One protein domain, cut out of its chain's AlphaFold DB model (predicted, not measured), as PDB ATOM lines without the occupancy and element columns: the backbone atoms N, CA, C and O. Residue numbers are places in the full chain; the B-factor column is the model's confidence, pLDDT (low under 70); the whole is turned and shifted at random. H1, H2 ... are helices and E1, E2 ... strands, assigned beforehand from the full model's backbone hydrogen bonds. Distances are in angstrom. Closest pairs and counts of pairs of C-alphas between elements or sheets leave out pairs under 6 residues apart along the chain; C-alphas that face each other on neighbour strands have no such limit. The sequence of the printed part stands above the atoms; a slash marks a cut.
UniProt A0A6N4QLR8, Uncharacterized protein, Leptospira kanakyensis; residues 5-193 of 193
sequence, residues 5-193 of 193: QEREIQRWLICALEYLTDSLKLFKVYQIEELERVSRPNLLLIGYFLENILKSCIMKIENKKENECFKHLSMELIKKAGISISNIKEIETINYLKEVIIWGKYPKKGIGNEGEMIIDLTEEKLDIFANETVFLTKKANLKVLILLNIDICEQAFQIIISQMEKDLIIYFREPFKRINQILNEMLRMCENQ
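This is residues 5 to 193 of the 193 residues of an uncharacterized protein of Leptospira kanakyensis (UniProt A0A6N4QLR8). Four long helices, H1, H2, H5 and H6, stand side by side as a bundle, with H4 crossing H2 and H5 on one side of it and the short H3 near H4. A small sheet of three short strands sits at one end of the bundle, where H1 ends and H2 and H5 begin, and a long loop runs far from the centre between H4 and this sheet. The printed part has 189 residues, with six named helices and three named strands in the order H1 E1 H2 H3 H4 E2 E3 H5 H6; the sheet's order is E1, E3, E2, antiparallel, and the class is mostly helix. The whole is compact, with a radius of gyration of the C-alphas of 16.8 A and spans of 50 by 41 by 32 A.

Begin at H1, residues 5 to 32, which touches H2, residues 40 to 62, at a shallow tilt of 19 degrees, opposite ways; their closest C-alphas, of Ala 16 and Phe 49, are 4.2 A apart. H1 also touches H6, residues 170 to 191, the same way at 19 degrees, closest at C-alphas 17 and 179, 6.0 A. Next look at E1, residues 37 to 39, beside E3, residues 134 to 138, where N 38 and O 137 are 3.0 A apart, within hydrogen-bond range. E3 makes a hairpin with E2, residues 128 to 131, with N 134 and O 131 at 2.8 A. H2 touches H5, residues 139 to 161, the same way at a shallow tilt of 20 degrees, closest at C-alphas 57 and 160, 5.7 A. With its residues 54 to 58 alone H2 touches H3, residues 75 to 80, closest at C-alphas 58 and 80, 6.3 A. H4, residues 88 to 104, touches H2 about perpendicular, at 73 degrees, closest at C-alphas 47 and 97, 5.8 A. H5 and H6 form a helical hairpin at 14 degrees, closest at C-alphas 143 and 190, 6.2 A. H2 and H6 are apart. Every O i to N i+4 pair is within hydrogen-bond range in H1, H2, H3, H4 and H5; in H6 16 of 18 are.

Find C-alpha 5 at (50.814, -41.922, 11.962); from there H1 runs 41.4 A to C-alpha 32. H2 spans 31.9 A, H4 24.1 A and H5 33.1 A. H6 runs 31.5 A to C-alpha 191 at (12.121, -40.373, 14.258).

The two C-alphas farthest apart, of Ile 111 and Asp 167, are 53.6 A apart. The printed part has no cut. The long links are H2 to H3 and H4 to E2. Look for pLDDT under 70 at residue 36, residues 102 to 140 and residues 192 to 193.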
ATOM      1  N   GLN A   5      51.979 -42.137  12.821       88.56
ATOM      2  CA  GLN A   5      50.814 -41.922  11.962       88.56
ATOM      3  C   GLN A   5      49.498 -42.360  12.624       88.56
ATOM      4  O   GLN A   5      48.509 -41.633  12.575       88.56
ATOM      5  N   GLU A   6      49.467 -43.520  13.289       91.31
ATOM      6  CA  GLU A   6      48.261 -43.956  14.004       91.31
ATOM      7  C   GLU A   6      47.888 -43.026  15.154       91.31
ATOM      8  O   GLU A   6      46.703 -42.822  15.410       91.31
ATOM      9  N   ARG A   7      48.882 -42.461  15.846       90.94
ATOM     10  CA  ARG A   7      48.633 -41.471  16.898       90.94
ATOM     11  C   ARG A   7      48.043 -40.191  16.323       90.94
ATOM     12  O   ARG A   7      47.146 -39.630  16.944       90.94
ATOM     13  N   GLU A   8      48.508 -39.742  15.159       92.06
ATOM     14  CA  GLU A   8      47.925 -38.580  14.482       92.06
ATOM     15  C   GLU A   8      46.477 -38.854  14.057       92.06
ATOM     16  O   GLU A   8      45.580 -38.118  14.462       92.06
ATOM     17  N   ILE A   9      46.219 -39.967  13.359       93.44
ATOM     18  CA  ILE A   9      44.857 -40.379  12.969       93.44
ATOM     19  C   ILE A   9      43.946 -40.453  14.202       93.44
ATOM     20  O   ILE A   9      42.825 -39.950  14.186       93.44
ATOM     21  N   GLN A  10      44.421 -41.035  15.305       93.56
ATOM     22  CA  GLN A  10      43.629 -41.133  16.530       93.56
ATOM     23  C   GLN A  10      43.256 -39.757  17.105       93.56
ATOM     24  O   GLN A  10      42.119 -39.576  17.536       93.56
ATOM     25  N   ARG A  11      44.169 -38.775  17.095       92.69
ATOM     26  CA  ARG A  11      43.870 -37.403  17.555       92.69
ATOM     27  C   ARG A  11      42.765 -36.758  16.726       92.69
ATOM     28  O   ARG A  11      41.863 -36.143  17.286       92.69
ATOM     29  N   TRP A  12      42.808 -36.953  15.414       93.69
ATOM     30  CA  TRP A  12      41.796 -36.448  14.492       93.69
ATOM     31  C   TRP A  12      40.426 -37.093  14.729       93.69
ATOM     32  O   TRP A  12      39.412 -36.397  14.744       93.69
ATOM     33  N   LEU A  13      40.381 -38.396  15.014       95.00
ATOM     34  CA  LEU A  13      39.137 -39.077  15.391       95.00
ATOM     35  C   LEU A  13      38.578 -38.603  16.738       95.00
ATOM     36  O   LEU A  13      37.362 -38.499  16.888       95.00
ATOM     37  N   ILE A  14      39.444 -38.304  17.710       94.38
ATOM     38  CA  ILE A  14      39.023 -37.719  18.989       94.38
ATOM     39  C   ILE A  14      38.417 -36.332  18.752       94.38
ATOM     40  O   ILE A  14      37.318 -36.065  19.228       94.38
ATOM     41  N   CYS A  15      39.067 -35.493  17.942       94.75
ATOM     42  CA  CYS A  15      38.541 -34.180  17.570       94.75
ATOM     43  C   CYS A  15      37.191 -34.288  16.833       94.75
ATOM     44  O   CYS A  15      36.250 -33.552  17.128       94.75
ATOM     45  N   ALA A  16      37.048 -35.265  15.929       96.75
ATOM     46  CA  ALA A  16      35.777 -35.560  15.272       96.75
ATOM     47  C   ALA A  16      34.677 -35.888  16.302       96.75
ATOM     48  O   ALA A  16      33.582 -35.322  16.257       96.75
ATOM     49  N   LEU A  17      34.977 -36.769  17.259       97.44
ATOM     50  CA  LEU A  17      34.052 -37.145  18.327       97.44
ATOM     51  C   LEU A  17      33.649 -35.944  19.200       97.44
ATOM     52  O   LEU A  17      32.481 -35.844  19.576       97.44
ATOM     53  N   GLU A  18      34.576 -35.039  19.516       97.25
ATOM     54  CA  GLU A  18      34.289 -33.812  20.270       97.25
ATOM     55  C   GLU A  18      33.286 -32.921  19.524       97.25
ATOM     56  O   GLU A  18      32.248 -32.568  20.091       97.25
ATOM     57  N   TYR A  19      33.517 -32.659  18.231       96.81
ATOM     58  CA  TYR A  19      32.582 -31.885  17.408       96.81
ATOM     59  C   TYR A  19      31.190 -32.515  17.343       96.81
ATOM     60  O   TYR A  19      30.183 -31.820  17.502       96.81
ATOM     61  N   LEU A  20      31.113 -33.833  17.153       97.56
ATOM     62  CA  LEU A  20      29.835 -34.538  17.105       97.56
ATOM     63  C   LEU A  20      29.119 -34.535  18.468       97.56
ATOM     64  O   LEU A  20      27.898 -34.398  18.536       97.56
ATOM     65  N   THR A  21      29.873 -34.636  19.565       97.25
ATOM     66  CA  THR A  21      29.327 -34.557  20.929       97.25
ATOM     67  C   THR A  21      28.720 -33.185  21.202       97.25
ATOM     68  O   THR A  21      27.627 -33.090  21.764       97.25
ATOM     69  N   ASP A  22      29.395 -32.113  20.789       96.25
ATOM     70  CA  ASP A  22      28.867 -30.755  20.928       96.25
ATOM     71  C   ASP A  22      27.672 -30.504  20.000       96.25
ATOM     72  O   ASP A  22      26.705 -29.853  20.408       96.25
ATOM     73  N   SER A  23      27.670 -31.099  18.803       94.31
ATOM     74  CA  SER A  23      26.506 -31.096  17.912       94.31
ATOM     75  C   SER A  23      25.286 -31.740  18.584       94.31
ATOM     76  O   SER A  23      24.208 -31.144  18.605       94.31
ATOM     77  N   LEU A  24      25.449 -32.899  19.233       94.94
ATOM     78  CA  LEU A  24      24.359 -33.550  19.969       94.94
ATOM     79  C   LEU A  24      23.795 -32.654  21.083       94.94
ATOM     80  O   LEU A  24      22.578 -32.605  21.270       94.94
ATOM     81  N   LYS A  25      24.648 -31.928  21.819       94.06
ATOM     82  CA  LYS A  25      24.190 -31.003  22.874       94.06
ATOM     83  C   LYS A  25      23.291 -29.909  22.299       94.06
ATOM     84  O   LYS A  25      22.202 -29.694  22.822       94.06
ATOM     85  N   LEU A  26      23.715 -29.258  21.212       89.81
ATOM     86  CA  LEU A  26      22.898 -28.244  20.533       89.81
ATOM     87  C   LEU A  26      21.608 -28.844  19.975       89.81
ATOM     88  O   LEU A  26      20.544 -28.238  20.072       89.81
ATOM     89  N   PHE A  27      21.689 -30.057  19.436       87.00
ATOM     90  CA  PHE A  27      20.528 -30.735  18.885       87.00
ATOM     91  C   PHE A  27      19.462 -31.045  19.948       87.00
ATOM     92  O   PHE A  27      18.274 -30.857  19.694       87.00
ATOM     93  N   LYS A  28      19.871 -31.427  21.165       89.81
ATOM     94  CA  LYS A  28      18.958 -31.596  22.311       89.81
ATOM     95  C   LYS A  28      18.256 -30.298  22.702       89.81
ATOM     96  O   LYS A  28      17.065 -30.333  22.991       89.81
ATOM     97  N   VAL A  29      18.961 -29.163  22.671       86.38
ATOM     98  CA  VAL A  29      18.347 -27.847  22.928       86.38
ATOM     99  C   VAL A  29      17.255 -27.555  21.897       86.38
ATOM    100  O   VAL A  29      16.143 -27.208  22.280       86.38
ATOM    101  N   TYR A  30      17.510 -27.808  20.607       80.81
ATOM    102  CA  TYR A  30      16.497 -27.605  19.560       80.81
ATOM    103  C   TYR A  30      15.267 -28.486  19.707       80.81
ATOM    104  O   TYR A  30      14.176 -28.061  19.339       80.81
ATOM    105  N   GLN A  31      15.425 -29.698  20.237       79.25
ATOM    106  CA  GLN A  31      14.271 -30.533  20.543       79.25
ATOM    107  C   GLN A  31      13.426 -29.971  21.679       79.25
ATOM    108  O   GLN A  31      12.207 -29.961  21.558       79.25
ATOM    109  N   ILE A  32      14.065 -29.513  22.758       81.94
ATOM    110  CA  ILE A  32      13.372 -28.947  23.924       81.94
ATOM    111  C   ILE A  32      12.613 -27.673  23.536       81.94
ATOM    112  O   ILE A  32      11.502 -27.456  24.004       81.94
ATOM    113  N   GLU A  33      13.204 -26.851  22.672       81.00
ATOM    114  CA  GLU A  33      12.609 -25.600  22.187       81.00
ATOM    115  C   GLU A  33      11.642 -25.797  21.004       81.00
ATOM    116  O   GLU A  33      11.153 -24.818  20.448       81.00
ATOM    117  N   GLU A  34      11.384 -27.045  20.591       77.56
ATOM    118  CA  GLU A  34      10.509 -27.402  19.463       77.56
ATOM    119  C   GLU A  34      10.863 -26.697  18.137       77.56
ATOM    120  O   GLU A  34      10.025 -26.530  17.251       77.56
ATOM    121  N   LEU A  35      12.133 -26.324  17.940       70.81
ATOM    122  CA  LEU A  35      12.539 -25.570  16.756       70.81
ATOM    123  C   LEU A  35      12.437 -26.429  15.494       70.81
ATOM    124  O   LEU A  35      13.086 -27.467  15.375       70.81
ATOM    125  N   GLU A  36      11.698 -25.956  14.492       67.31
ATOM    126  CA  GLU A  36      11.573 -26.611  13.178       67.31
ATOM    127  C   GLU A  36      12.867 -26.588  12.347       67.31
ATOM    128  O   GLU A  36      12.988 -27.277  11.327       67.31
ATOM    129  N   ARG A  37      13.835 -25.767  12.763       73.06
ATOM    130  CA  ARG A  37      15.033 -25.438  11.996       73.06
ATOM    131  C   ARG A  37      16.290 -25.649  12.825       73.06
ATOM    132  O   ARG A  37      16.370 -25.242  13.979       73.06
ATOM    133  N   VAL A  38      17.297 -26.249  12.199       75.25
ATOM    134  CA  VAL A  38      18.600 -26.512  12.819       75.25
ATOM    135  C   VAL A  38      19.546 -25.356  12.536       75.25
ATOM    136  O   VAL A  38      19.688 -24.960  11.382       75.25
ATOM    137  N   SER A  39      20.220 -24.844  13.565       78.00
ATOM    138  CA  SER A  39      21.123 -23.702  13.415       78.00
ATOM    139  C   SER A  39      22.434 -24.023  12.693       78.00
ATOM    140  O   SER A  39      22.953 -25.145  12.710       78.00
ATOM    141  N   ARG A  40      23.039 -22.966  12.155       77.75
ATOM    142  CA  ARG A  40      24.378 -22.967  11.571       77.75
ATOM    143  C   ARG A  40      25.467 -23.518  12.502       77.75
ATOM    144  O   ARG A  40      26.227 -24.346  12.011       77.75
ATOM    145  N   PRO A  41      25.592 -23.112  13.785       85.62
ATOM    146  CA  PRO A  41      26.541 -23.739  14.704       85.62
ATOM    147  C   PRO A  41      26.488 -25.268  14.695       85.62
ATOM    148  O   PRO A  41      27.526 -25.911  14.588       85.62
ATOM    149  N   ASN A  42      25.289 -25.853  14.712       87.31
ATOM    150  CA  ASN A  42      25.153 -27.305  14.692       87.31
ATOM    151  C   ASN A  42      25.630 -27.914  13.364       87.31
ATOM    152  O   ASN A  42      26.344 -28.912  13.354       87.31
ATOM    153  N   LEU A  43      25.298 -27.277  12.240       85.12
ATOM    154  CA  LEU A  43      25.745 -27.715  10.915       85.12
ATOM    155  C   LEU A  43      27.260 -27.584  10.724       85.12
ATOM    156  O   LEU A  43      27.873 -28.456  10.114       85.12
ATOM    157  N   LEU A  44      27.875 -26.532  11.272       87.69
ATOM    158  CA  LEU A  44      29.329 -26.359  11.275       87.69
ATOM    159  C   LEU A  44      30.019 -27.474  12.057       87.69
ATOM    160  O   LEU A  44      31.007 -28.019  11.578       87.69
ATOM    161  N   LEU A  45      29.487 -27.837  13.227       92.12
ATOM    162  CA  LEU A  45      30.027 -28.934  14.028       92.12
ATOM    163  C   LEU A  45      29.948 -30.266  13.274       92.12
ATOM    164  O   LEU A  45      30.945 -30.981  13.225       92.12
ATOM    165  N   ILE A  46      28.823 -30.567  12.612       92.31
ATOM    166  CA  ILE A  46      28.704 -31.765  11.760       92.31
ATOM    167  C   ILE A  46      29.702 -31.708  10.594       92.31
ATOM    168  O   ILE A  46      30.365 -32.697  10.288       92.31
ATOM    169  N   GLY A  47      29.853 -30.540   9.969       91.31
ATOM    170  CA  GLY A  47      30.820 -30.318   8.902       91.31
ATOM    171  C   GLY A  47      32.268 -30.575   9.333       91.31
ATOM    172  O   GLY A  47      32.992 -31.305   8.657       91.31
ATOM    173  N   TYR A  48      32.687 -30.028  10.478       93.38
ATOM    174  CA  TYR A  48      34.029 -30.242  11.028       93.38
ATOM    175  C   TYR A  48      34.249 -31.674  11.504       93.38
ATOM    176  O   TYR A  48      35.322 -32.228  11.259       93.38
ATOM    177  N   PHE A  49      33.245 -32.294  12.126       96.25
ATOM    178  CA  PHE A  49      33.256 -33.724  12.426       96.25
ATOM    179  C   PHE A  49      33.594 -34.530  11.165       96.25
ATOM    180  O   PHE A  49      34.571 -35.282  11.155       96.25
ATOM    181  N   LEU A  50      32.856 -34.297  10.079       95.44
ATOM    182  CA  LEU A  50      33.027 -35.039   8.839       95.44
ATOM    183  C   LEU A  50      34.387 -34.775   8.179       95.44
ATOM    184  O   LEU A  50      35.050 -35.715   7.743       95.44
ATOM    185  N   GLU A  51      34.856 -33.523   8.151       94.50
ATOM    186  CA  GLU A  51      36.205 -33.210   7.658       94.50
ATOM    187  C   GLU A  51      37.289 -34.013   8.379       94.50
ATOM    188  O   GLU A  51      38.219 -34.493   7.728       94.50
ATOM    189  N   ASN A  52      37.182 -34.152   9.703       95.00
ATOM    190  CA  ASN A  52      38.175 -34.869  10.493       95.00
ATOM    191  C   ASN A  52      38.176 -36.374  10.189       95.00
ATOM    192  O   ASN A  52      39.252 -36.965  10.061       95.00
ATOM    193  N   ILE A  53      36.998 -36.980   9.995       97.31
ATOM    194  CA  ILE A  53      36.880 -38.380   9.554       97.31
ATOM    195  C   ILE A  53      37.545 -38.571   8.185       97.31
ATOM    196  O   ILE A  53      38.391 -39.449   8.019       97.31
ATOM    197  N   LEU A  54      37.228 -37.713   7.215       96.44
ATOM    198  CA  LEU A  54      37.750 -37.843   5.852       96.44
ATOM    199  C   LEU A  54      39.262 -37.620   5.780       96.44
ATOM    200  O   LEU A  54      39.970 -38.360   5.098       96.44
ATOM    201  N   LYS A  55      39.780 -36.629   6.508       95.00
ATOM    202  CA  LYS A  55      41.225 -36.380   6.580       95.00
ATOM    203  C   LYS A  55      41.957 -37.536   7.259       95.00
ATOM    204  O   LYS A  55      43.010 -37.924   6.771       95.00
ATOM    205  N   SER A  56      41.359 -38.166   8.271       95.31
ATOM    206  CA  SER A  56      41.895 -39.395   8.880       95.31
ATOM    207  C   SER A  56      42.049 -40.530   7.855       95.31
ATOM    208  O   SER A  56      43.081 -41.204   7.822       95.31
ATOM    209  N   CYS A  57      41.066 -40.713   6.966       96.06
ATOM    210  CA  CYS A  57      41.155 -41.674   5.862       96.06
ATOM    211  C   CYS A  57      42.253 -41.311   4.856       96.06
ATOM    212  O   CYS A  57      43.023 -42.178   4.453       96.06
ATOM    213  N   ILE A  58      42.367 -40.036   4.477       94.69
ATOM    214  CA  ILE A  58      43.406 -39.566   3.545       94.69
ATOM    215  C   ILE A  58      44.798 -39.775   4.136       94.69
ATOM    216  O   ILE A  58      45.675 -40.295   3.452       94.69
ATOM    217  N   MET A  59      44.997 -39.432   5.412       93.19
ATOM    218  CA  MET A  59      46.258 -39.675   6.115       93.19
ATOM    219  C   MET A  59      46.638 -41.150   6.057       93.19
ATOM    220  O   MET A  59      47.801 -41.465   5.815       93.19
ATOM    221  N   LYS A  60      45.659 -42.048   6.215       93.19
ATOM    222  CA  LYS A  60      45.862 -43.491   6.104       93.19
ATOM    223  C   LYS A  60      46.221 -43.935   4.681       93.19
ATOM    224  O   LYS A  60      47.200 -44.656   4.518       93.19
ATOM    225  N   ILE A  61      45.439 -43.533   3.679       93.69
ATOM    226  CA  ILE A  61      45.592 -43.974   2.282       93.69
ATOM    227  C   ILE A  61      46.869 -43.410   1.658       93.69
ATOM    228  O   ILE A  61      47.622 -44.132   1.012       93.69
ATOM    229  N   GLU A  62      47.108 -42.113   1.840       91.75
ATOM    230  CA  GLU A  62      48.207 -41.392   1.195       91.75
ATOM    231  C   GLU A  62      49.489 -41.389   2.040       91.75
ATOM    232  O   GLU A  62      50.503 -40.845   1.609       91.75
ATOM    233  N   ASN A  63      49.458 -41.983   3.238       88.44
ATOM    234  CA  ASN A  63      50.555 -41.961   4.205       88.44
ATOM    235  C   ASN A  63      51.067 -40.542   4.522       88.44
ATOM    236  O   ASN A  63      52.271 -40.304   4.631       88.44
ATOM    237  N   LYS A  64      50.130 -39.595   4.633       86.69
ATOM    238  CA  LYS A  64      50.393 -38.172   4.872       86.69
ATOM    239  C   LYS A  64      50.355 -37.814   6.346       86.69
ATOM    240  O   LYS A  64      49.585 -38.399   7.112       86.69
ATOM    241  N   LYS A  65      51.131 -36.793   6.705       81.56
ATOM    242  CA  LYS A  65      51.069 -36.152   8.018       81.56
ATOM    243  C   LYS A  65      49.901 -35.179   8.111       81.56
ATOM    244  O   LYS A  65      49.374 -34.684   7.108       81.56
ATOM    245  N   GLU A  66      49.532 -34.864   9.347       76.06
ATOM    246  CA  GLU A  66      48.515 -33.862   9.686       76.06
ATOM    247  C   GLU A  66      48.679 -32.545   8.898       76.06
ATOM    248  O   GLU A  66      47.732 -32.039   8.289       76.06
ATOM    249  N   ASN A  67      49.904 -32.017   8.850       78.75
ATOM    250  CA  ASN A  67      50.240 -30.756   8.189       78.75
ATOM    251  C   ASN A  67      50.279 -30.844   6.653       78.75
ATOM    252  O   ASN A  67      50.808 -29.945   6.009       78.75
ATOM    253  N   GLU A  68      49.760 -31.911   6.054       80.94
ATOM    254  CA  GLU A  68      49.654 -32.074   4.600       80.94
ATOM    255  C   GLU A  68      48.184 -32.165   4.142       80.94
ATOM    256  O   GLU A  68      47.897 -32.223   2.942       80.94
ATOM    257  N   CYS A  69      47.232 -32.125   5.086       81.50
ATOM    258  CA  CYS A  69      45.802 -32.341   4.855       81.50
ATOM    259  C   CYS A  69      44.959 -31.055   5.033       81.50
ATOM    260  O   CYS A  69      44.087 -30.969   5.897       81.50
ATOM    261  N   PHE A  70      45.164 -30.040   4.180       73.56
ATOM    262  CA  PHE A  70      44.554 -28.697   4.330       73.56
ATOM    263  C   PHE A  70      43.315 -28.393   3.467       73.56
ATOM    264  O   PHE A  70      43.109 -27.254   3.043       73.56
ATOM    265  N   LYS A  71      42.464 -29.378   3.179       83.25
ATOM    266  CA  LYS A  71      41.252 -29.151   2.368       83.25
ATOM    267  C   LYS A  71      39.983 -29.137   3.210       83.25
ATOM    268  O   LYS A  71      39.861 -29.916   4.146       83.25
ATOM    269  N   HIS A  72      39.046 -28.260   2.862       86.44
ATOM    270  CA  HIS A  72      37.713 -28.269   3.455       86.44
ATOM    271  C   HIS A  72      36.836 -29.376   2.867       86.44
ATOM    272  O   HIS A  72      37.141 -29.920   1.794       86.44
ATOM    273  N   LEU A  73      35.748 -29.691   3.571       87.00
ATOM    274  CA  LEU A  73      34.740 -30.648   3.141       87.00
ATOM    275  C   LEU A  73      34.316 -30.345   1.707       87.00
ATOM    276  O   LEU A  73      34.039 -29.206   1.340       87.00
ATOM    277  N   SER A  74      34.317 -31.372   0.873       86.38
ATOM    278  CA  SER A  74      33.924 -31.285  -0.528       86.38
ATOM    279  C   SER A  74      33.799 -32.687  -1.099       86.38
ATOM    280  O   SER A  74      34.402 -33.628  -0.581       86.38
ATOM    281  N   MET A  75      33.111 -32.823  -2.233       88.50
ATOM    282  CA  MET A  75      33.109 -34.082  -2.982       88.50
ATOM    283  C   MET A  75      34.511 -34.516  -3.435       88.50
ATOM    284  O   MET A  75      34.760 -35.706  -3.600       88.50
ATOM    285  N   GLU A  76      35.452 -33.580  -3.612       91.06
ATOM    286  CA  GLU A  76      36.855 -33.923  -3.875       91.06
ATOM    287  C   GLU A  76      37.491 -34.621  -2.662       91.06
ATOM    288  O   GLU A  76      38.187 -35.622  -2.825       91.06
ATOM    289  N   LEU A  77      37.229 -34.117  -1.450       92.88
ATOM    290  CA  LEU A  77      37.740 -34.700  -0.210       92.88
ATOM    291  C   LEU A  77      37.158 -36.099   0.038       92.88
ATOM    292  O   LEU A  77      37.915 -37.004   0.370       92.88
ATOM    293  N   ILE A  78      35.852 -36.287  -0.200       94.25
ATOM    294  CA  ILE A  78      35.175 -37.597  -0.146       94.25
ATOM    295  C   ILE A  78      35.895 -38.613  -1.040       94.25
ATOM    296  O   ILE A  78      36.298 -39.680  -0.577       94.25
ATOM    297  N   LYS A  79      36.125 -38.254  -2.311       93.44
ATOM    298  CA  LYS A  79      36.787 -39.139  -3.281       93.44
ATOM    299  C   LYS A  79      38.216 -39.483  -2.864       93.44
ATOM    300  O   LYS A  79      38.617 -40.636  -2.967       93.44
ATOM    301  N   LYS A  80      38.981 -38.501  -2.372       93.31
ATOM    302  CA  LYS A  80      40.352 -38.726  -1.877       93.31
ATOM    303  C   LYS A  80      40.405 -39.611  -0.641       93.31
ATOM    304  O   LYS A  80      41.328 -40.401  -0.499       93.31
ATOM    305  N   ALA A  81      39.403 -39.503   0.222       94.56
ATOM    306  CA  ALA A  81      39.257 -40.369   1.381       94.56
ATOM    307  C   ALA A  81      38.904 -41.818   1.006       94.56
ATOM    308  O   ALA A  81      38.842 -42.650   1.900       94.56
ATOM    309  N   GLY A  82      38.681 -42.138  -0.276       94.94
ATOM    310  CA  GLY A  82      38.287 -43.477  -0.714       94.94
ATOM    311  C   GLY A  82      36.832 -43.822  -0.387       94.94
ATOM    312  O   GLY A  82      36.471 -44.994  -0.411       94.94
ATOM    313  N   ILE A  83      36.011 -42.817  -0.075       95.94
ATOM    314  CA  ILE A  83      34.596 -42.976   0.263       95.94
ATOM    315  C   ILE A  83      33.763 -42.898  -1.017       95.94
ATOM    316  O   ILE A  83      33.958 -42.007  -1.851       95.94
ATOM    317  N   SER A  84      32.817 -43.823  -1.161       92.69
ATOM    318  CA  SER A  84      31.879 -43.844  -2.280       92.69
ATOM    319  C   SER A  84      30.541 -43.259  -1.851       92.69
ATOM    320  O   SER A  84      29.916 -43.750  -0.918       92.69
ATOM    321  N   ILE A  85      30.099 -42.228  -2.569       88.00
ATOM    322  CA  ILE A  85      28.769 -41.628  -2.453       88.00
ATOM    323  C   ILE A  85      28.206 -41.564  -3.867       88.00
ATOM    324  O   ILE A  85      28.851 -41.017  -4.767       88.00
ATOM    325  N   SER A  86      27.021 -42.134  -4.071       77.31
ATOM    326  CA  SER A  86      26.376 -42.200  -5.394       77.31
ATOM    327  C   SER A  86      24.956 -41.643  -5.413       77.31
ATOM    328  O   SER A  86      24.440 -41.330  -6.486       77.31
ATOM    329  N   ASN A  87      24.337 -41.460  -4.247       83.19
ATOM    330  CA  ASN A  87      23.017 -40.868  -4.132       83.19
ATOM    331  C   ASN A  87      23.096 -39.350  -4.345       83.19
ATOM    332  O   ASN A  87      23.888 -38.659  -3.700       83.19
ATOM    333  N   ILE A  88      22.243 -38.819  -5.223       77.88
ATOM    334  CA  ILE A  88      22.194 -37.387  -5.531       77.88
ATOM    335  C   ILE A  88      21.943 -36.533  -4.279       77.88
ATOM    336  O   ILE A  88      22.635 -35.538  -4.078       77.88
ATOM    337  N   LYS A  89      21.065 -36.978  -3.368       72.69
ATOM    338  CA  LYS A  89      20.742 -36.250  -2.129       72.69
ATOM    339  C   LYS A  89      21.937 -36.149  -1.186       72.69
ATOM    340  O   LYS A  89      22.123 -35.146  -0.498       72.69
ATOM    341  N   GLU A  90      22.755 -37.192  -1.136       81.19
ATOM    342  CA  GLU A  90      23.960 -37.220  -0.307       81.19
ATOM    343  C   GLU A  90      25.011 -36.260  -0.868       81.19
ATOM    344  O   GLU A  90      25.597 -35.475  -0.124       81.19
ATOM    345  N   ILE A  91      25.188 -36.251  -2.194       82.06
ATOM    346  CA  ILE A  91      26.080 -35.313  -2.890       82.06
ATOM    347  C   ILE A  91      25.658 -33.864  -2.618       82.06
ATOM    348  O   ILE A  91      26.496 -33.019  -2.288       82.06
ATOM    349  N   GLU A  92      24.363 -33.571  -2.719       75.25
ATOM    350  CA  GLU A  92      23.811 -32.250  -2.416       75.25
ATOM    351  C   GLU A  92      24.017 -31.865  -0.949       75.25
ATOM    352  O   GLU A  92      24.430 -30.742  -0.659       75.25
ATOM    353  N   THR A  93      23.833 -32.812  -0.026       79.25
ATOM    354  CA  THR A  93      24.088 -32.608   1.408       79.25
ATOM    355  C   THR A  93      25.552 -32.239   1.673       79.25
ATOM    356  O   THR A  93      25.830 -31.311   2.440       79.25
ATOM    357  N   ILE A  94      26.506 -32.907   1.014       83.56
ATOM    358  CA  ILE A  94      27.934 -32.569   1.119       83.56
ATOM    359  C   ILE A  94      28.217 -31.172   0.565       83.56
ATOM    360  O   ILE A  94      28.951 -30.403   1.191       83.56
ATOM    361  N   ASN A  95      27.645 -30.827  -0.590       79.88
ATOM    362  CA  ASN A  95      27.815 -29.498  -1.178       79.88
ATOM    363  C   ASN A  95      27.241 -28.406  -0.268       79.88
ATOM    364  O   ASN A  95      27.890 -27.380  -0.070       79.88
ATOM    365  N   TYR A  96      26.089 -28.654   0.351       76.19
ATOM    366  CA  TYR A  96      25.510 -27.745   1.332       76.19
ATOM    367  C   TYR A  96      26.438 -27.522   2.532       76.19
ATOM    368  O   TYR A  96      26.766 -26.379   2.859       76.19
ATOM    369  N   LEU A  97      26.921 -28.595   3.167       79.00
ATOM    370  CA  LEU A  97      27.830 -28.471   4.308       79.00
ATOM    371  C   LEU A  97      29.141 -27.770   3.941       79.00
ATOM    372  O   LEU A  97      29.649 -26.969   4.726       79.00
ATOM    373  N   LYS A  98      29.678 -28.043   2.746       82.62
ATOM    374  CA  LYS A  98      30.851 -27.342   2.214       82.62
ATOM    375  C   LYS A  98      30.623 -25.833   2.199       82.62
ATOM    376  O   LYS A  98      31.478 -25.096   2.688       82.62
ATOM    377  N   GLU A  99      29.496 -25.376   1.660       72.88
ATOM    378  CA  GLU A  99      29.168 -23.951   1.654       72.88
ATOM    379  C   GLU A  99      29.063 -23.429   3.095       72.88
ATOM    380  O   GLU A  99      29.764 -22.482   3.452       72.88
ATOM    381  N   VAL A 100      28.319 -24.098   3.981       74.12
ATOM    382  CA  VAL A 100      28.204 -23.684   5.395       74.12
ATOM    383  C   VAL A 100      29.578 -23.476   6.055       74.12
ATOM    384  O   VAL A 100      29.772 -22.479   6.759       74.12
ATOM    385  N   ILE A 101      30.548 -24.362   5.794       74.75
ATOM    386  CA  ILE A 101      31.928 -24.262   6.298       74.75
ATOM    387  C   ILE A 101      32.695 -23.097   5.656       74.75
ATOM    388  O   ILE A 101      33.363 -22.344   6.369       74.75
ATOM    389  N   ILE A 102      32.611 -22.923   4.332       69.69
ATOM    390  CA  ILE A 102      33.303 -21.842   3.606       69.69
ATOM    391  C   ILE A 102      32.817 -20.479   4.098       69.69
ATOM    392  O   ILE A 102      33.629 -19.641   4.494       69.69
ATOM    393  N   TRP A 103      31.501 -20.290   4.152       62.69
ATOM    394  CA  TRP A 103      30.877 -19.065   4.647       62.69
ATOM    395  C   TRP A 103      31.041 -18.916   6.170       62.69
ATOM    396  O   TRP A 103      30.947 -17.809   6.702       62.69
ATOM    397  N   GLY A 104      31.334 -20.023   6.876       52.09
ATOM    398  CA  GLY A 104      31.860 -20.128   8.252       52.09
ATOM    399  C   GLY A 104      33.000 -19.165   8.573       52.09
ATOM    400  O   GLY A 104      33.086 -18.643   9.685       52.09
ATOM    401  N   LYS A 105      33.850 -18.883   7.584       46.88
ATOM    402  CA  LYS A 105      34.882 -17.851   7.670       46.88
ATOM    403  C   LYS A 105      34.246 -16.526   7.267       46.88
ATOM    404  O   LYS A 105      33.897 -16.357   6.106       46.88
ATOM    405  N   TYR A 106      34.093 -15.605   8.223       38.72
ATOM    406  CA  TYR A 106      33.573 -14.249   7.996       38.72
ATOM    407  C   TYR A 106      33.997 -13.694   6.622       38.72
ATOM    408  O   TYR A 106      35.205 -13.684   6.340       38.72
ATOM    409  N   PRO A 107      33.066 -13.213   5.777       35.94
ATOM    410  CA  PRO A 107      33.432 -12.585   4.517       35.94
ATOM    411  C   PRO A 107      34.322 -11.375   4.819       35.94
ATOM    412  O   PRO A 107      33.886 -10.371   5.376       35.94
ATOM    413  N   LYS A 108      35.614 -11.471   4.480       38.97
ATOM    414  CA  LYS A 108      36.602 -10.411   4.754       38.97
ATOM    415  C   LYS A 108      36.424  -9.160   3.891       38.97
ATOM    416  O   LYS A 108      37.187  -8.218   4.077       38.97
ATOM    417  N   LYS A 109      35.471  -9.160   2.957       34.41
ATOM    418  CA  LYS A 109      34.998  -8.038   2.132       34.41
ATOM    419  C   LYS A 109      34.000  -8.616   1.134       34.41
ATOM    420  O   LYS A 109      34.399  -9.381   0.263       34.41
ATOM    421  N   GLY A 110      32.730  -8.270   1.265       35.22
ATOM    422  CA  GLY A 110      31.704  -8.679   0.316       35.22
ATOM    423  C   GLY A 110      30.363  -8.768   1.011       35.22
ATOM    424  O   GLY A 110      30.206  -9.541   1.950       35.22
ATOM    425  N   ILE A 111      29.426  -7.942   0.562       36.84
ATOM    426  CA  ILE A 111      28.006  -8.108   0.845       36.84
ATOM    427  C   ILE A 111      27.662  -9.517   0.348       36.84
ATOM    428  O   ILE A 111      27.823  -9.806  -0.837       36.84
ATOM    429  N   GLY A 112      27.312 -10.424   1.260       38.16
ATOM    430  CA  GLY A 112      26.706 -11.690   0.871       38.16
ATOM    431  C   GLY A 112      25.340 -11.354   0.298       38.16
ATOM    432  O   GLY A 112      24.555 -10.698   0.977       38.16
ATOM    433  N   ASN A 113      25.086 -11.711  -0.957       35.94
ATOM    434  CA  ASN A 113      23.764 -11.511  -1.537       35.94
ATOM    435  C   ASN A 113      22.725 -12.280  -0.701       35.94
ATOM    436  O   ASN A 113      22.998 -13.402  -0.264       35.94
ATOM    437  N   GLU A 114      21.558 -11.664  -0.481       34.34
ATOM    438  CA  GLU A 114      20.382 -12.324   0.094       34.34
ATOM    439  C   GLU A 114      20.032 -13.598  -0.683       34.34
ATOM    440  O   GLU A 114      20.278 -13.715  -1.885       34.34
ATOM    441  N   GLY A 115      19.523 -14.577   0.065       37.16
ATOM    442  CA  GLY A 115      19.462 -15.969  -0.333       37.16
ATOM    443  C   GLY A 115      18.550 -16.284  -1.512       37.16
ATOM    444  O   GLY A 115      17.458 -15.755  -1.644       37.16
ATOM    445  N   GLU A 116      18.995 -17.273  -2.279       32.69
ATOM    446  CA  GLU A 116      18.226 -18.454  -2.665       32.69
ATOM    447  C   GLU A 116      19.229 -19.466  -3.244       32.69
ATOM    448  O   GLU A 116      19.938 -19.160  -4.200       32.69
ATOM    449  N   MET A 117      19.327 -20.674  -2.679       39.00
ATOM    450  CA  MET A 117      19.852 -21.808  -3.447       39.00
ATOM    451  C   MET A 117      18.642 -22.590  -3.949       39.00
ATOM    452  O   MET A 117      18.156 -23.498  -3.281       39.00
ATOM    453  N   ILE A 118      18.135 -22.186  -5.114       36.84
ATOM    454  CA  ILE A 118      17.158 -22.956  -5.886       36.84
ATOM    455  C   ILE A 118      17.927 -24.044  -6.629       36.84
ATOM    456  O   ILE A 118      18.743 -23.698  -7.480       36.84
ATOM    457  N   ILE A 119      17.606 -25.325  -6.415       38.62
ATOM    458  CA  ILE A 119      17.484 -26.243  -7.557       38.62
ATOM    459  C   ILE A 119      16.193 -27.060  -7.428       38.62
ATOM    460  O   ILE A 119      15.968 -27.814  -6.485       38.62
ATOM    461  N   ASP A 120      15.329 -26.845  -8.417       36.19
ATOM    462  CA  ASP A 120      14.235 -27.702  -8.858       36.19
ATOM    463  C   ASP A 120      14.842 -28.762  -9.793       36.19
ATOM    464  O   ASP A 120      15.605 -28.401 -10.684       36.19
ATOM    465  N   LEU A 121      14.644 -30.070  -9.605       38.78
ATOM    466  CA  LEU A 121      13.471 -30.785 -10.112       38.78
ATOM    467  C   LEU A 121      13.479 -32.258  -9.662       38.78
ATOM    468  O   LEU A 121      14.502 -32.935  -9.731       38.78
ATOM    469  N   THR A 122      12.272 -32.741  -9.346       38.22
ATOM    470  CA  THR A 122      11.817 -34.093  -8.948       38.22
ATOM    471  C   THR A 122      11.712 -34.339  -7.435       38.22
ATOM    472  O   THR A 122      12.676 -34.185  -6.700       38.22
ATOM    473  N   GLU A 123      10.468 -34.630  -7.032       42.59
ATOM    474  CA  GLU A 123       9.764 -34.897  -5.752       42.59
ATOM    475  C   GLU A 123      10.480 -35.034  -4.383       42.59
ATOM    476  O   GLU A 123       9.791 -35.195  -3.379       42.59
ATOM    477  N   GLU A 124      11.799 -34.884  -4.247       44.88
ATOM    478  CA  GLU A 124      12.501 -35.050  -2.968       44.88
ATOM    479  C   GLU A 124      13.667 -34.050  -2.774       44.88
ATOM    480  O   GLU A 124      14.836 -34.437  -2.760       44.88
ATOM    481  N   LYS A 125      13.364 -32.753  -2.611       51.84
ATOM    482  CA  LYS A 125      14.368 -31.678  -2.441       51.84
ATOM    483  C   LYS A 125      14.858 -31.499  -0.995       51.84
ATOM    484  O   LYS A 125      14.090 -31.672  -0.051       51.84
ATOM    485  N   LEU A 126      16.108 -31.046  -0.834       47.19
ATOM    486  CA  LEU A 126      16.648 -30.517   0.427       47.19
ATOM    487  C   LEU A 126      16.255 -29.040   0.613       47.19
ATOM    488  O   LEU A 126      16.718 -28.167  -0.117       47.19
ATOM    489  N   ASP A 127      15.454 -28.735   1.635       50.72
ATOM    490  CA  ASP A 127      15.067 -27.353   1.964       50.72
ATOM    491  C   ASP A 127      16.112 -26.615   2.827       50.72
ATOM    492  O   ASP A 127      16.259 -26.890   4.026       50.72
ATOM    493  N   ILE A 128      16.810 -25.646   2.232       52.41
ATOM    494  CA  ILE A 128      17.899 -24.880   2.856       52.41
ATOM    495  C   ILE A 128      17.530 -23.393   2.916       52.41
ATOM    496  O   ILE A 128      17.105 -22.815   1.919       52.41
ATOM    497  N   PHE A 129      17.744 -22.752   4.067       52.53
ATOM    498  CA  PHE A 129      17.507 -21.319   4.261       52.53
ATOM    499  C   PHE A 129      18.802 -20.625   4.688       52.53
ATOM    500  O   PHE A 129      19.490 -21.092   5.597       52.53
ATOM    501  N   ALA A 130      19.117 -19.484   4.081       50.47
ATOM    502  CA  ALA A 130      20.215 -18.622   4.502       50.47
ATOM    503  C   ALA A 130      19.704 -17.183   4.642       50.47
ATOM    504  O   ALA A 130      19.065 -16.672   3.727       50.47
ATOM    505  N   ASN A 131      19.979 -16.540   5.778       45.44
ATOM    506  CA  ASN A 131      19.759 -15.106   5.974       45.44
ATOM    507  C   ASN A 131      20.994 -14.495   6.645       45.44
ATOM    508  O   ASN A 131      21.332 -14.961   7.731       45.44
ATOM    509  N   GLU A 132      21.631 -13.505   6.002       43.66
ATOM    510  CA  GLU A 132      22.776 -12.643   6.386       43.66
ATOM    511  C   GLU A 132      23.970 -13.292   7.134       43.66
ATOM    512  O   GLU A 132      25.123 -13.108   6.749       43.66
ATOM    513  N   THR A 133      23.738 -14.073   8.192       48.72
ATOM    514  CA  THR A 133      24.740 -14.802   8.992       48.72
ATOM    515  C   THR A 133      24.270 -16.173   9.520       48.72
ATOM    516  O   THR A 133      25.064 -16.903  10.129       48.72
ATOM    517  N   VAL A 134      23.014 -16.563   9.279       51.38
ATOM    518  CA  VAL A 134      22.363 -17.756   9.835       51.38
ATOM    519  C   VAL A 134      21.932 -18.691   8.705       51.38
ATOM    520  O   VAL A 134      21.041 -18.381   7.919       51.38
ATOM    521  N   PHE A 135      22.569 -19.859   8.648       58.72
ATOM    522  CA  PHE A 135      22.118 -20.994   7.846       58.72
ATOM    523  C   PHE A 135      21.175 -21.849   8.689       58.72
ATOM    524  O   PHE A 135      21.479 -22.151   9.847       58.72
ATOM    525  N   LEU A 136      20.045 -22.228   8.108       60.59
ATOM    526  CA  LEU A 136      19.055 -23.109   8.702       60.59
ATOM    527  C   LEU A 136      18.716 -24.225   7.720       60.59
ATOM    528  O   LEU A 136      18.635 -24.012   6.514       60.59
ATOM    529  N   THR A 137      18.449 -25.413   8.247       63.97
ATOM    530  CA  THR A 137      17.881 -26.512   7.462       63.97
ATOM    531  C   THR A 137      16.652 -27.077   8.158       63.97
ATOM    532  O   THR A 137      16.572 -27.032   9.392       63.97
ATOM    533  N   LYS A 138      15.703 -27.623   7.385       66.25
ATOM    534  CA  LYS A 138      14.580 -28.388   7.951       66.25
ATOM    535  C   LYS A 138      15.086 -29.633   8.681       66.25
ATOM    536  O   LYS A 138      16.104 -30.214   8.297       66.25
ATOM    537  N   LYS A 139      14.322 -30.090   9.678       65.94
ATOM    538  CA  LYS A 139      14.571 -31.357  10.393       65.94
ATOM    539  C   LYS A 139      14.687 -32.570   9.457       65.94
ATOM    540  O   LYS A 139      15.556 -33.405   9.669       65.94
ATOM    541  N   ALA A 140      13.879 -32.650   8.396       66.19
ATOM    542  CA  ALA A 140      13.913 -33.772   7.448       66.19
ATOM    543  C   ALA A 140      15.298 -33.964   6.792       66.19
ATOM    544  O   ALA A 140      15.796 -35.083   6.687       66.19
ATOM    545  N   ASN A 141      15.977 -32.866   6.452       72.12
ATOM    546  CA  ASN A 141      17.334 -32.899   5.900       72.12
ATOM    547  C   ASN A 141      18.364 -33.373   6.930       72.12
ATOM    548  O   ASN A 141      19.396 -33.927   6.562       72.12
ATOM    549  N   LEU A 142      18.096 -33.173   8.224       77.31
ATOM    550  CA  LEU A 142      18.980 -33.656   9.275       77.31
ATOM    551  C   LEU A 142      18.975 -35.185   9.339       77.31
ATOM    552  O   LEU A 142      20.034 -35.771   9.534       77.31
ATOM    553  N   LYS A 143      17.829 -35.838   9.107       82.69
ATOM    554  CA  LYS A 143      17.775 -37.303   9.005       82.69
ATOM    555  C   LYS A 143      18.672 -37.809   7.874       82.69
ATOM    556  O   LYS A 143      19.484 -38.701   8.105       82.69
ATOM    557  N   VAL A 144      18.568 -37.208   6.685       82.38
ATOM    558  CA  VAL A 144      19.432 -37.531   5.532       82.38
ATOM    559  C   VAL A 144      20.902 -37.315   5.887       82.38
ATOM    560  O   VAL A 144      21.732 -38.187   5.648       82.38
ATOM    561  N   LEU A 145      21.213 -36.189   6.530       86.06
ATOM    562  CA  LEU A 145      22.566 -35.873   6.960       86.06
ATOM    563  C   LEU A 145      23.107 -36.890   7.976       86.06
ATOM    564  O   LEU A 145      24.251 -37.315   7.853       86.06
ATOM    565  N   ILE A 146      22.318 -37.306   8.965       90.69
ATOM    566  CA  ILE A 146      22.746 -38.295   9.964       90.69
ATOM    567  C   ILE A 146      22.996 -39.653   9.302       90.69
ATOM    568  O   ILE A 146      24.037 -40.255   9.556       90.69
ATOM    569  N   LEU A 147      22.091 -40.110   8.431       90.50
ATOM    570  CA  LEU A 147      22.251 -41.369   7.695       90.50
ATOM    571  C   LEU A 147      23.510 -41.360   6.821       90.50
ATOM    572  O   LEU A 147      24.291 -42.307   6.871       90.50
ATOM    573  N   LEU A 148      23.756 -40.256   6.112       91.44
ATOM    574  CA  LEU A 148      24.983 -40.057   5.347       91.44
ATOM    575  C   LEU A 148      26.234 -40.152   6.234       91.44
ATOM    576  O   LEU A 148      27.209 -40.802   5.872       91.44
ATOM    577  N   ASN A 149      26.223 -39.518   7.407       94.38
ATOM    578  CA  ASN A 149      27.359 -39.585   8.326       94.38
ATOM    579  C   ASN A 149      27.585 -41.002   8.874       94.38
ATOM    580  O   ASN A 149      28.737 -41.387   9.055       94.38
ATOM    581  N   ILE A 150      26.522 -41.780   9.112       95.81
ATOM    582  CA  ILE A 150      26.637 -43.191   9.514       95.81
ATOM    583  C   ILE A 150      27.355 -43.985   8.421       95.81
ATOM    584  O   ILE A 150      28.371 -44.616   8.710       95.81
ATOM    585  N   ASP A 151      26.888 -43.889   7.174       95.00
ATOM    586  CA  ASP A 151      27.485 -44.611   6.045       95.00
ATOM    587  C   ASP A 151      28.960 -44.224   5.830       95.00
ATOM    588  O   ASP A 151      29.843 -45.086   5.762       95.00
ATOM    589  N   ILE A 152      29.270 -42.920   5.848       96.19
ATOM    590  CA  ILE A 152      30.658 -42.451   5.731       96.19
ATOM    591  C   ILE A 152      31.515 -42.986   6.883       96.19
ATOM    592  O   ILE A 152      32.653 -43.394   6.649       96.19
ATOM    593  N   CYS A 153      31.010 -43.007   8.119       97.31
ATOM    594  CA  CYS A 153      31.755 -43.538   9.259       97.31
ATOM    595  C   CYS A 153      32.016 -45.042   9.151       97.31
ATOM    596  O   CYS A 153      33.103 -45.492   9.520       97.31
ATOM    597  N   GLU A 154      31.065 -45.817   8.635       96.00
ATOM    598  CA  GLU A 154      31.249 -47.250   8.405       96.00
ATOM    599  C   GLU A 154      32.341 -47.510   7.364       96.00
ATOM    600  O   GLU A 154      33.277 -48.273   7.634       96.00
ATOM    601  N   GLN A 155      32.284 -46.818   6.222       97.69
ATOM    602  CA  GLN A 155      33.316 -46.896   5.188       97.69
ATOM    603  C   GLN A 155      34.685 -46.428   5.725       97.69
ATOM    604  O   GLN A 155      35.699 -47.118   5.572       97.69
ATOM    605  N   ALA A 156      34.716 -45.290   6.427       97.56
ATOM    606  CA  ALA A 156      35.928 -44.709   6.997       97.56
ATOM    607  C   ALA A 156      36.602 -45.633   8.015       97.56
ATOM    608  O   ALA A 156      37.830 -45.751   8.019       97.56
ATOM    609  N   PHE A 157      35.818 -46.319   8.851       97.44
ATOM    610  CA  PHE A 157      36.353 -47.284   9.804       97.44
ATOM    611  C   PHE A 157      37.112 -48.405   9.088       97.44
ATOM    612  O   PHE A 157      38.244 -48.696   9.472       97.44
ATOM    613  N   GLN A 158      36.539 -48.978   8.020       96.75
ATOM    614  CA  GLN A 158      37.199 -50.032   7.235       96.75
ATOM    615  C   GLN A 158      38.504 -49.543   6.601       96.75
ATOM    616  O   GLN A 158      39.512 -50.250   6.633       96.75
ATOM    617  N   ILE A 159      38.506 -48.317   6.074       96.75
ATOM    618  CA  ILE A 159      39.701 -47.695   5.495       96.75
ATOM    619  C   ILE A 159      40.782 -47.503   6.558       96.75
ATOM    620  O   ILE A 159      41.927 -47.906   6.350       96.75
ATOM    621  N   ILE A 160      40.434 -46.923   7.709       95.69
ATOM    622  CA  ILE A 160      41.400 -46.604   8.766       95.69
ATOM    623  C   ILE A 160      42.048 -47.873   9.308       95.69
ATOM    624  O   ILE A 160      43.273 -47.937   9.402       95.69
ATOM    625  N   ILE A 161      41.258 -48.909   9.601       94.69
ATOM    626  CA  ILE A 161      41.793 -50.163  10.147       94.69
ATOM    627  C   ILE A 161      42.433 -51.061   9.084       94.69
ATOM    628  O   ILE A 161      42.996 -52.104   9.427       94.69
ATOM    629  N   SER A 162      42.350 -50.692   7.802       93.25
ATOM    630  CA  SER A 162      42.928 -51.491   6.727       93.25
ATOM    631  C   SER A 162      44.422 -51.709   6.974       93.25
ATOM    632  O   SER A 162      45.169 -50.794   7.346       93.25
ATOM    633  N   GLN A 163      44.860 -52.959   6.815       86.75
ATOM    634  CA  GLN A 163      46.262 -53.355   6.995       86.75
ATOM    635  C   GLN A 163      46.833 -53.029   8.397       86.75
ATOM    636  O   GLN A 163      48.049 -52.937   8.558       86.75
ATOM    637  N   MET A 164      45.982 -52.826   9.415       90.50
ATOM    638  CA  MET A 164      46.412 -52.687  10.808       90.50
ATOM    639  C   MET A 164      46.483 -54.042  11.512       90.50
ATOM    640  O   MET A 164      45.690 -54.949  11.256       90.50
ATOM    641  N   GLU A 165      47.415 -54.154  12.454       89.75
ATOM    642  CA  GLU A 165      47.501 -55.297  13.361       89.75
ATOM    643  C   GLU A 165      46.289 -55.326  14.309       89.75
ATOM    644  O   GLU A 165      45.777 -54.285  14.734       89.75
ATOM    645  N   LYS A 166      45.793 -56.528  14.630       87.44
ATOM    646  CA  LYS A 166      44.522 -56.716  15.358       87.44
ATOM    647  C   LYS A 166      44.504 -56.058  16.738       87.44
ATOM    648  O   LYS A 166      43.456 -55.589  17.174       87.44
ATOM    649  N   ASP A 167      45.639 -56.043  17.419       87.69
ATOM    650  CA  ASP A 167      45.829 -55.423  18.730       87.69
ATOM    651  C   ASP A 167      45.789 -53.888  18.665       87.69
ATOM    652  O   ASP A 167      45.402 -53.249  19.641       87.69
ATOM    653  N   LEU A 168      46.103 -53.284  17.512       88.31
ATOM    654  CA  LEU A 168      46.014 -51.836  17.309       88.31
ATOM    655  C   LEU A 168      44.593 -51.369  16.964       88.31
ATOM    656  O   LEU A 168      44.215 -50.244  17.289       88.31
ATOM    657  N   ILE A 169      43.765 -52.237  16.375       91.62
ATOM    658  CA  ILE A 169      42.380 -51.911  15.982       91.62
ATOM    659  C   ILE A 169      41.536 -51.441  17.179       91.62
ATOM    660  O   ILE A 169      40.629 -50.620  17.013       91.62
ATOM    661  N   ILE A 170      41.831 -51.916  18.395       89.19
ATOM    662  CA  ILE A 170      41.078 -51.551  19.605       89.19
ATOM    663  C   ILE A 170      41.070 -50.037  19.863       89.19
ATOM    664  O   ILE A 170      40.046 -49.497  20.280       89.19
ATOM    665  N   TYR A 171      42.167 -49.347  19.533       88.81
ATOM    666  CA  TYR A 171      42.335 -47.906  19.744       88.81
ATOM    667  C   TYR A 171      41.481 -47.048  18.802       88.81
ATOM    668  O   TYR A 171      41.237 -45.880  19.098       88.81
ATOM    669  N   PHE A 172      41.012 -47.630  17.694       93.62
ATOM    670  CA  PHE A 172      40.159 -46.976  16.698       93.62
ATOM    671  C   PHE A 172      38.699 -47.407  16.825       93.62
ATOM    672  O   PHE A 172      37.787 -46.619  16.594       93.62
ATOM    673  N   ARG A 173      38.457 -48.652  17.252       93.12
ATOM    674  CA  ARG A 173      37.103 -49.175  17.461       93.12
ATOM    675  C   ARG A 173      36.326 -48.368  18.497       93.12
ATOM    676  O   ARG A 173      35.120 -48.203  18.355       93.12
ATOM    677  N   GLU A 174      36.995 -47.908  19.547       91.69
ATOM    678  CA  GLU A 174      36.342 -47.205  20.648       91.69
ATOM    679  C   GLU A 174      35.779 -45.827  20.232       91.69
ATOM    680  O   GLU A 174      34.568 -45.639  20.406       91.69
ATOM    681  N   PRO A 175      36.547 -44.938  19.567       93.56
ATOM    682  CA  PRO A 175      36.005 -43.687  19.036       93.56
ATOM    683  C   PRO A 175      34.848 -43.901  18.055       93.56
ATOM    684  O   PRO A 175      33.798 -43.278  18.203       93.56
ATOM    685  N   PHE A 176      34.984 -44.835  17.104       95.94
ATOM    686  CA  PHE A 176      33.919 -45.135  16.136       95.94
ATOM    687  C   PHE A 176      32.660 -45.704  16.798       95.94
ATOM    688  O   PHE A 176      31.547 -45.359  16.407       95.94
ATOM    689  N   LYS A 177      32.806 -46.519  17.850       95.88
ATOM    690  CA  LYS A 177      31.661 -46.995  18.637       95.88
ATOM    691  C   LYS A 177      30.905 -45.827  19.274       95.88
ATOM    692  O   LYS A 177      29.677 -45.817  19.221       95.88
ATOM    693  N   ARG A 178      31.613 -44.853  19.857       96.94
ATOM    694  CA  ARG A 178      30.988 -43.657  20.452       96.94
ATOM    695  C   ARG A 178      30.328 -42.772  19.397       96.94
ATOM    696  O   ARG A 178      29.193 -42.353  19.598       96.94
ATOM    697  N   ILE A 179      30.998 -42.545  18.266       97.62
ATOM    698  CA  ILE A 179      30.439 -41.813  17.119       97.62
ATOM    699  C   ILE A 179      29.118 -42.453  16.677       97.62
ATOM    700  O   ILE A 179      28.093 -41.775  16.628       97.62
ATOM    701  N   ASN A 180      29.105 -43.771  16.461       97.06
ATOM    702  CA  ASN A 180      27.897 -44.489  16.057       97.06
ATOM    703  C   ASN A 180      26.790 -44.407  17.113       97.06
ATOM    704  O   ASN A 180      25.618 -44.300  16.758       97.06
ATOM    705  N   GLN A 181      27.118 -44.440  18.407       97.75
ATOM    706  CA  GLN A 181      26.124 -44.253  19.468       97.75
ATOM    707  C   GLN A 181      25.465 -42.871  19.391       97.75
ATOM    708  O   GLN A 181      24.239 -42.792  19.466       97.75
ATOM    709  N   ILE A 182      26.258 -41.813  19.189       97.81
ATOM    710  CA  ILE A 182      25.754 -40.440  19.073       97.81
ATOM    711  C   ILE A 182      24.897 -40.277  17.814       97.81
ATOM    712  O   ILE A 182      23.772 -39.791  17.911       97.81
ATOM    713  N   LEU A 183      25.370 -40.736  16.651       96.94
ATOM    714  CA  LEU A 183      24.607 -40.650  15.400       96.94
ATOM    715  C   LEU A 183      23.263 -41.384  15.508       96.94
ATOM    716  O   LEU A 183      22.234 -40.841  15.119       96.94
ATOM    717  N   ASN A 184      23.239 -42.575  16.115       96.06
ATOM    718  CA  ASN A 184      21.997 -43.323  16.333       96.06
ATOM    719  C   ASN A 184      21.070 -42.679  17.379       96.06
ATOM    720  O   ASN A 184      19.857 -42.884  17.347       96.06
ATOM    721  N   GLU A 185      21.602 -41.936  18.349       95.38
ATOM    722  CA  GLU A 185      20.787 -41.117  19.253       95.38
ATOM    723  C   GLU A 185      20.140 -39.952  18.498       95.38
ATOM    724  O   GLU A 185      18.921 -39.797  18.556       95.38
ATOM    725  N   MET A 186      20.927 -39.209  17.713       92.81
ATOM    726  CA  MET A 186      20.424 -38.120  16.870       92.81
ATOM    727  C   MET A 186      19.393 -38.617  15.846       92.81
ATOM    728  O   MET A 186      18.401 -37.933  15.594       92.81
ATOM    729  N   LEU A 187      19.589 -39.812  15.280       92.06
ATOM    730  CA  LEU A 187      18.649 -40.415  14.335       92.06
ATOM    731  C   LEU A 187      17.303 -40.716  15.003       92.06
ATOM    732  O   LEU A 187      16.274 -40.269  14.509       92.06
ATOM    733  N   ARG A 188      17.310 -41.387  16.163       91.38
ATOM    734  CA  ARG A 188      16.085 -41.676  16.937       91.38
ATOM    735  C   ARG A 188      15.344 -40.405  17.342       91.38
ATOM    736  O   ARG A 188      14.120 -40.355  17.312       91.38
ATOM    737  N   MET A 189      16.091 -39.364  17.694       87.44
ATOM    738  CA  MET A 189      15.551 -38.034  17.969       87.44
ATOM    739  C   MET A 189      14.816 -37.444  16.749       87.44
ATOM    740  O   MET A 189      13.808 -36.767  16.926       87.44
ATOM    741  N   CYS A 190      15.261 -37.734  15.524       82.25
ATOM    742  CA  CYS A 190      14.555 -37.333  14.302       82.25
ATOM    743  C   CYS A 190      13.327 -38.206  13.972       82.25
ATOM    744  O   CYS A 190      12.544 -37.803  13.120       82.25
ATOM    745  N   GLU A 191      13.182 -39.393  14.574       80.94
ATOM    746  CA  GLU A 191      12.121 -40.373  14.258       80.94
ATOM    747  C   GLU A 191      10.962 -40.394  15.260       80.94
ATOM    748  O   GLU A 191       9.856 -40.772  14.895       80.94
ATOM    749  N   ASN A 192      11.195 -40.005  16.516       65.00
ATOM    750  CA  ASN A 192      10.175 -39.992  17.572       65.00
ATOM    751  C   ASN A 192       9.283 -38.728  17.550       65.00
ATOM    752  O   ASN A 192       8.820 -38.288  18.604       65.00
ATOM    753  N   GLN A 193       9.082 -38.120  16.379       56.53
ATOM    754  CA  GLN A 193       8.276 -36.912  16.150       56.53
ATOM    755  C   GLN A 193       7.446 -37.079  14.877       56.53
ATOM    756  O   GLN A 193       6.366 -36.457  14.818       56.53
TER     757      GLN A 193